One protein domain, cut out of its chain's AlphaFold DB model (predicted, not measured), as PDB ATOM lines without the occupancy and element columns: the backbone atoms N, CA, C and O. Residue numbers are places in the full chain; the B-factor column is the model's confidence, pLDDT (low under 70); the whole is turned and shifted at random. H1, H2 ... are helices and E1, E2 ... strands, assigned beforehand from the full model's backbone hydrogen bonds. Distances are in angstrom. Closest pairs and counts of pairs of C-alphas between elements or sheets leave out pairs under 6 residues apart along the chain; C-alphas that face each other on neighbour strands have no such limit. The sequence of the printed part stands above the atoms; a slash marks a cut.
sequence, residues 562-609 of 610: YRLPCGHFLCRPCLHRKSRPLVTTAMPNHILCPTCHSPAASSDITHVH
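This is residues 562 to 609 of the 610 residues of an uncharacterized protein of Oncorhynchus mykiss (UniProt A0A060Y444). Little regular structure: a small hairpin, E2 and E3, lies near the middle of an elongated domain, with strands E1 and E4 towards one end and the long link from H1 to E2 looping out to the other. The 48 printed residues include, in order, E1, H1, E2, E3 and E4, a mixed class holding only 19 residues. It is compact, radius of gyration of the C-alphas 10.3 A, spanning 33 by 19 by 19 A.

E1 is residues 569 to 571, beginning at C-alpha (-11.016, -28.164, -14.937). H1, residues 572 to 578, measures 10.2 A. E2 is 590 to 592, E3 599 to 601, and E4 606 to 608, ending at C-alpha (-10.928, -35.955, -10.831).

E2 and E3 are antiparallel at 146 degrees, with N 591 and O 600 2.8 A apart, within hydrogen-bond range. The closest C-alphas of H1 and E2, Lys 578 and Ile 591, are 7.0 A apart. E1 and H1 meet only through their link. E1 and E4, near each other, pair with no named strand. In H1 every O i to N i+4 pair is within hydrogen-bond range.

The farthest C-alphas, Thr 585 and His 609, are 33.6 A apart. The printed part has no cut. The link from H1 to E2 is long. Residues 577 to 589 and 609 have pLDDT under 70.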
ATOM      1  N   TYR A 562     -13.738 -31.509 -11.816       85.88
ATOM      2  CA  TYR A 562     -14.172 -32.206 -13.025       85.88
ATOM      3  C   TYR A 562     -13.316 -31.750 -14.199       85.88
ATOM      4  O   TYR A 562     -13.214 -30.548 -14.442       85.88
ATOM      5  N   ARG A 563     -12.716 -32.685 -14.934       87.06
ATOM      6  CA  ARG A 563     -11.872 -32.417 -16.100       87.06
ATOM      7  C   ARG A 563     -12.662 -32.647 -17.385       87.06
ATOM      8  O   ARG A 563     -13.241 -33.712 -17.600       87.06
ATOM      9  N   LEU A 564     -12.667 -31.626 -18.235       86.44
ATOM     10  CA  LEU A 564     -13.236 -31.662 -19.579       86.44
ATOM     11  C   LEU A 564     -12.272 -32.374 -20.556       86.44
ATOM     12  O   LEU A 564     -11.062 -32.370 -20.312       86.44
ATOM     13  N   PRO A 565     -12.757 -32.898 -21.700       82.50
ATOM     14  CA  PRO A 565     -11.915 -33.511 -22.737       82.50
ATOM     15  C   PRO A 565     -10.761 -32.617 -23.221       82.50
ATOM     16  O   PRO A 565      -9.674 -33.102 -23.511       82.50
ATOM     17  N   CYS A 566     -10.957 -31.295 -23.222       83.94
ATOM     18  CA  CYS A 566      -9.939 -30.292 -23.547       83.94
ATOM     19  C   CYS A 566      -8.916 -30.016 -22.422       83.94
ATOM     20  O   CYS A 566      -8.245 -28.987 -22.443       83.94
ATOM     21  N   GLY A 567      -8.833 -30.869 -21.398       80.81
ATOM     22  CA  GLY A 567      -7.882 -30.763 -20.285       80.81
ATOM     23  C   GLY A 567      -8.275 -29.794 -19.165       80.81
ATOM     24  O   GLY A 567      -7.822 -29.968 -18.039       80.81
ATOM     25  N   HIS A 568      -9.142 -28.816 -19.432       86.81
ATOM     26  CA  HIS A 568      -9.537 -27.795 -18.458       86.81
ATOM     27  C   HIS A 568     -10.435 -28.327 -17.332       86.81
ATOM     28  O   HIS A 568     -11.320 -29.155 -17.558       86.81
ATOM     29  N   PHE A 569     -10.261 -27.775 -16.127       88.19
ATOM     30  CA  PHE A 569     -11.016 -28.164 -14.937       88.19
ATOM     31  C   PHE A 569     -12.195 -27.231 -14.614       88.19
ATOM     32  O   PHE A 569     -12.142 -26.018 -14.831       88.19
ATOM     33  N   LEU A 570     -13.240 -27.793 -13.999       85.81
ATOM     34  CA  LEU A 570     -14.388 -27.099 -13.415       85.81
ATOM     35  C   LEU A 570     -14.700 -27.622 -12.008       85.81
ATOM     36  O   LEU A 570     -14.580 -28.811 -11.736       85.81
ATOM     37  N   CYS A 571     -15.168 -26.744 -11.119       87.44
ATOM     38  CA  CYS A 571     -15.726 -27.141  -9.827       87.44
ATOM     39  C   CYS A 571     -17.207 -27.543  -9.961       87.44
ATOM     40  O   CYS A 571     -17.930 -27.001 -10.809       87.44
ATOM     41  N   ARG A 572     -17.691 -28.435  -9.081       84.75
ATOM     42  CA  ARG A 572     -19.093 -28.917  -9.071       84.75
ATOM     43  C   ARG A 572     -20.154 -27.805  -9.226       84.75
ATOM     44  O   ARG A 572     -21.048 -27.984 -10.055       84.75
ATOM     45  N   PRO A 573     -20.080 -26.649  -8.525       81.75
ATOM     46  CA  PRO A 573     -21.067 -25.576  -8.685       81.75
ATOM     47  C   PRO A 573     -21.036 -24.897 -10.063       81.75
ATOM     48  O   PRO A 573     -22.091 -24.548 -10.594       81.75
ATOM     49  N   CYS A 574     -19.857 -24.719 -10.668       82.81
ATOM     50  CA  CYS A 574     -19.731 -24.117 -11.999       82.81
ATOM     51  C   CYS A 574     -20.229 -25.056 -13.103       82.81
ATOM     52  O   CYS A 574     -20.890 -24.588 -14.031       82.81
ATOM     53  N   LEU A 575     -19.971 -26.361 -12.974       81.81
ATOM     54  CA  LEU A 575     -20.522 -27.379 -13.870       81.81
ATOM     55  C   LEU A 575     -22.059 -27.405 -13.775       81.81
ATOM     56  O   LEU A 575     -22.748 -27.243 -14.780       81.81
ATOM     57  N   HIS A 576     -22.606 -27.496 -12.559       74.25
ATOM     58  CA  HIS A 576     -24.052 -27.629 -12.341       74.25
ATOM     59  C   HIS A 576     -24.856 -26.337 -12.609       74.25
ATOM     60  O   HIS A 576     -26.060 -26.394 -12.868       74.25
ATOM     61  N   ARG A 577     -24.222 -25.154 -12.597       69.12
ATOM     62  CA  ARG A 577     -24.854 -23.917 -13.097       69.12
ATOM     63  C   ARG A 577     -24.964 -23.880 -14.624       69.12
ATOM     64  O   ARG A 577     -25.896 -23.259 -15.121       69.12
ATOM     65  N   LYS A 578     -24.045 -24.526 -15.352       63.03
ATOM     66  CA  LYS A 578     -23.994 -24.531 -16.828       63.03
ATOM     67  C   LYS A 578     -24.677 -25.742 -17.474       63.03
ATOM     68  O   LYS A 578     -24.968 -25.689 -18.661       63.03
ATOM     69  N   SER A 579     -25.015 -26.777 -16.702       56.28
ATOM     70  CA  SER A 579     -25.873 -27.889 -17.145       56.28
ATOM     71  C   SER A 579     -27.379 -27.581 -17.118       56.28
ATOM     72  O   SER A 579     -28.179 -28.428 -17.505       56.28
ATOM     73  N   ARG A 580     -27.799 -26.381 -16.682       50.81
ATOM     74  CA  ARG A 580     -29.164 -25.890 -16.927       50.81
ATOM     75  C   ARG A 580     -29.240 -25.387 -18.375       50.81
ATOM     76  O   ARG A 580     -28.553 -24.410 -18.674       50.81
ATOM     77  N   PRO A 581     -30.037 -26.007 -19.264       47.66
ATOM     78  CA  PRO A 581     -30.039 -25.639 -20.672       47.66
ATOM     79  C   PRO A 581     -30.656 -24.252 -20.870       47.66
ATOM     80  O   PRO A 581     -31.851 -24.049 -20.656       47.66
ATOM     81  N   LEU A 582     -29.846 -23.307 -21.349       43.59
ATOM     82  CA  LEU A 582     -30.376 -22.214 -22.154       43.59
ATOM     83  C   LEU A 582     -30.789 -22.844 -23.491       43.59
ATOM     84  O   LEU A 582     -29.956 -23.462 -24.151       43.59
ATOM     85  N   VAL A 583     -32.072 -22.778 -23.846       41.16
ATOM     86  CA  VAL A 583     -32.620 -23.586 -24.947       41.16
ATOM     87  C   VAL A 583     -32.152 -23.053 -26.303       41.16
ATOM     88  O   VAL A 583     -32.767 -22.165 -26.886       41.16
ATOM     89  N   THR A 584     -31.075 -23.639 -26.825       44.16
ATOM     90  CA  THR A 584     -30.657 -23.540 -28.227       44.16
ATOM     91  C   THR A 584     -30.692 -24.935 -28.852       44.16
ATOM     92  O   THR A 584     -30.118 -25.895 -28.344       44.16
ATOM     93  N   THR A 585     -31.423 -25.072 -29.955       51.97
ATOM     94  CA  THR A 585     -31.940 -26.348 -30.491       51.97
ATOM     95  C   THR A 585     -30.909 -27.257 -31.179       51.97
ATOM     96  O   THR A 585     -31.295 -28.193 -31.872       51.97
ATOM     97  N   ALA A 586     -29.609 -27.015 -30.996       56.03
ATOM     98  CA  ALA A 586     -28.546 -27.713 -31.722       56.03
ATOM     99  C   ALA A 586     -28.037 -28.996 -31.036       56.03
ATOM    100  O   ALA A 586     -27.794 -29.985 -31.720       56.03
ATOM    101  N   MET A 587     -27.844 -28.993 -29.708       55.25
ATOM    102  CA  MET A 587     -27.208 -30.105 -28.976       55.25
ATOM    103  C   MET A 587     -27.644 -30.150 -27.494       55.25
ATOM    104  O   MET A 587     -27.104 -29.391 -26.691       55.25
ATOM    105  N   PRO A 588     -28.558 -31.049 -27.075       55.41
ATOM    106  CA  PRO A 588     -29.126 -31.019 -25.718       55.41
ATOM    107  C   PRO A 588     -28.183 -31.488 -24.592       55.41
ATOM    108  O   PRO A 588     -28.420 -31.151 -23.436       55.41
ATOM    109  N   ASN A 589     -27.118 -32.241 -24.907       64.50
ATOM    110  CA  ASN A 589     -26.249 -32.904 -23.914       64.50
ATOM    111  C   ASN A 589     -24.797 -32.373 -23.868       64.50
ATOM    112  O   ASN A 589     -23.930 -33.032 -23.293       64.50
ATOM    113  N   HIS A 590     -24.508 -31.217 -24.474       72.44
ATOM    114  CA  HIS A 590     -23.143 -30.679 -24.573       72.44
ATOM    115  C   HIS A 590     -22.937 -29.429 -23.707       72.44
ATOM    116  O   HIS A 590     -23.746 -28.505 -23.721       72.44
ATOM    117  N   ILE A 591     -21.814 -29.378 -22.986       80.06
ATOM    118  CA  ILE A 591     -21.370 -28.229 -22.187       80.06
ATOM    119  C   ILE A 591     -20.160 -27.592 -22.878       80.06
ATOM    120  O   ILE A 591     -19.209 -28.283 -23.240       80.06
ATOM    121  N   LEU A 592     -20.175 -26.269 -23.053       81.25
ATOM    122  CA  LEU A 592     -19.038 -25.524 -23.603       81.25
ATOM    123  C   LEU A 592     -17.992 -25.244 -22.514       81.25
ATOM    124  O   LEU A 592     -18.319 -24.731 -21.438       81.25
ATOM    125  N   CYS A 593     -16.721 -25.524 -22.809       82.69
ATOM    126  CA  CYS A 593     -15.610 -25.139 -21.943       82.69
ATOM    127  C   CYS A 593     -15.525 -23.604 -21.823       82.69
ATOM    128  O   CYS A 593     -15.431 -22.928 -22.843       82.69
ATOM    129  N   PRO A 594     -15.501 -23.015 -20.615       79.00
ATOM    130  CA  PRO A 594     -15.377 -21.565 -20.464       79.00
ATOM    131  C   PRO A 594     -13.971 -21.016 -20.745       79.00
ATOM    132  O   PRO A 594     -13.846 -19.810 -20.910       79.00
ATOM    133  N   THR A 595     -12.941 -21.866 -20.796       79.94
ATOM    134  CA  THR A 595     -11.554 -21.441 -21.055       79.94
ATOM    135  C   THR A 595     -11.197 -21.462 -22.542       79.94
ATOM    136  O   THR A 595     -10.437 -20.619 -23.000       79.94
ATOM    137  N   CYS A 596     -11.726 -22.427 -23.305       82.19
ATOM    138  CA  CYS A 596     -11.359 -22.638 -24.714       82.19
ATOM    139  C   CYS A 596     -12.548 -22.929 -25.648       82.19
ATOM    140  O   CYS A 596     -12.346 -23.370 -26.773       82.19
ATOM    141  N   HIS A 597     -13.787 -22.735 -25.183       77.00
ATOM    142  CA  HIS A 597     -15.049 -22.858 -25.937       77.00
ATOM    143  C   HIS A 597     -15.340 -24.201 -26.636       77.00
ATOM    144  O   HIS A 597     -16.395 -24.352 -27.247       77.00
ATOM    145  N   SER A 598     -14.482 -25.210 -26.479       78.38
ATOM    146  CA  SER A 598     -14.708 -26.567 -26.984       78.38
ATOM    147  C   SER A 598     -15.989 -27.183 -26.395       78.38
ATOM    148  O   SER A 598     -16.151 -27.144 -25.166       78.38
ATOM    149  N   PRO A 599     -16.865 -27.802 -27.206       79.50
ATOM    150  CA  PRO A 599     -17.964 -28.609 -26.694       79.50
ATOM    151  C   PRO A 599     -17.435 -29.898 -26.049       79.50
ATOM    152  O   PRO A 599     -16.483 -30.503 -26.533       79.50
ATOM    153  N   ALA A 600     -18.081 -30.320 -24.968       78.44
ATOM    154  CA  ALA A 600     -17.871 -31.603 -24.307       78.44
ATOM    155  C   ALA A 600     -19.234 -32.255 -24.060       78.44
ATOM    156  O   ALA A 600     -20.122 -31.593 -23.513       78.44
ATOM    157  N   ALA A 601     -19.425 -33.518 -24.445       78.19
ATOM    158  CA  ALA A 601     -20.638 -34.238 -24.070       78.19
ATOM    159  C   ALA A 601     -20.621 -34.527 -22.560       78.19
ATOM    160  O   ALA A 601     -19.559 -34.707 -21.962       78.19
ATOM    161  N   SER A 602     -21.793 -34.577 -21.927       75.31
ATOM    162  CA  SER A 602     -21.913 -34.836 -20.484       75.31
ATOM    163  C   SER A 602     -21.366 -36.201 -20.039       75.31
ATOM    164  O   SER A 602     -21.024 -36.355 -18.869       75.31
ATOM    165  N   SER A 603     -21.242 -37.160 -20.962       75.75
ATOM    166  CA  SER A 603     -20.575 -38.458 -20.785       75.75
ATOM    167  C   SER A 603     -19.059 -38.360 -20.603       75.75
ATOM    168  O   SER A 603     -18.469 -39.201 -19.930       75.75
ATOM    169  N   ASP A 604     -18.430 -37.337 -21.180       79.62
ATOM    170  CA  ASP A 604     -16.975 -37.283 -21.381       79.62
ATOM    171  C   ASP A 604     -16.275 -36.457 -20.282       79.62
ATOM    172  O   ASP A 604     -15.072 -36.193 -20.330       79.62
ATOM    173  N   ILE A 605     -17.047 -36.002 -19.289       84.62
ATOM    174  CA  ILE A 605     -16.588 -35.152 -18.192       84.62
ATOM    175  C   ILE A 605     -16.159 -36.045 -17.028       84.62
ATOM    176  O   ILE A 605     -16.979 -36.565 -16.272       84.62
ATOM    177  N   THR A 606     -14.849 -36.195 -16.862       82.94
ATOM    178  CA  THR A 606     -14.275 -37.053 -15.818       82.94
ATOM    179  C   THR A 606     -14.267 -36.341 -14.464       82.94
ATOM    180  O   THR A 606     -13.842 -35.190 -14.360       82.94
ATOM    181  N   HIS A 607     -14.734 -37.007 -13.405       82.25
ATOM    182  CA  HIS A 607     -14.523 -36.526 -12.037       82.25
ATOM    183  C   HIS A 607     -13.081 -36.829 -11.625       82.25
ATOM    184  O   HIS A 607     -12.664 -37.987 -11.663       82.25
ATOM    185  N   VAL A 608     -12.326 -35.803 -11.239       76.00
ATOM    186  CA  VAL A 608     -10.928 -35.955 -10.831       76.00
ATOM    187  C   VAL A 608     -10.853 -35.907  -9.315       76.00
ATOM    188  O   VAL A 608     -11.060 -34.868  -8.689       76.00
ATOM    189  N   HIS A 609     -10.533 -37.059  -8.734       60.50
ATOM    190  CA  HIS A 609      -9.969 -37.114  -7.396       60.50
ATOM    191  C   HIS A 609      -8.499 -36.696  -7.510       60.50
ATOM    192  O   HIS A 609      -7.734 -37.353  -8.217       60.50
TER     193      HIS A 609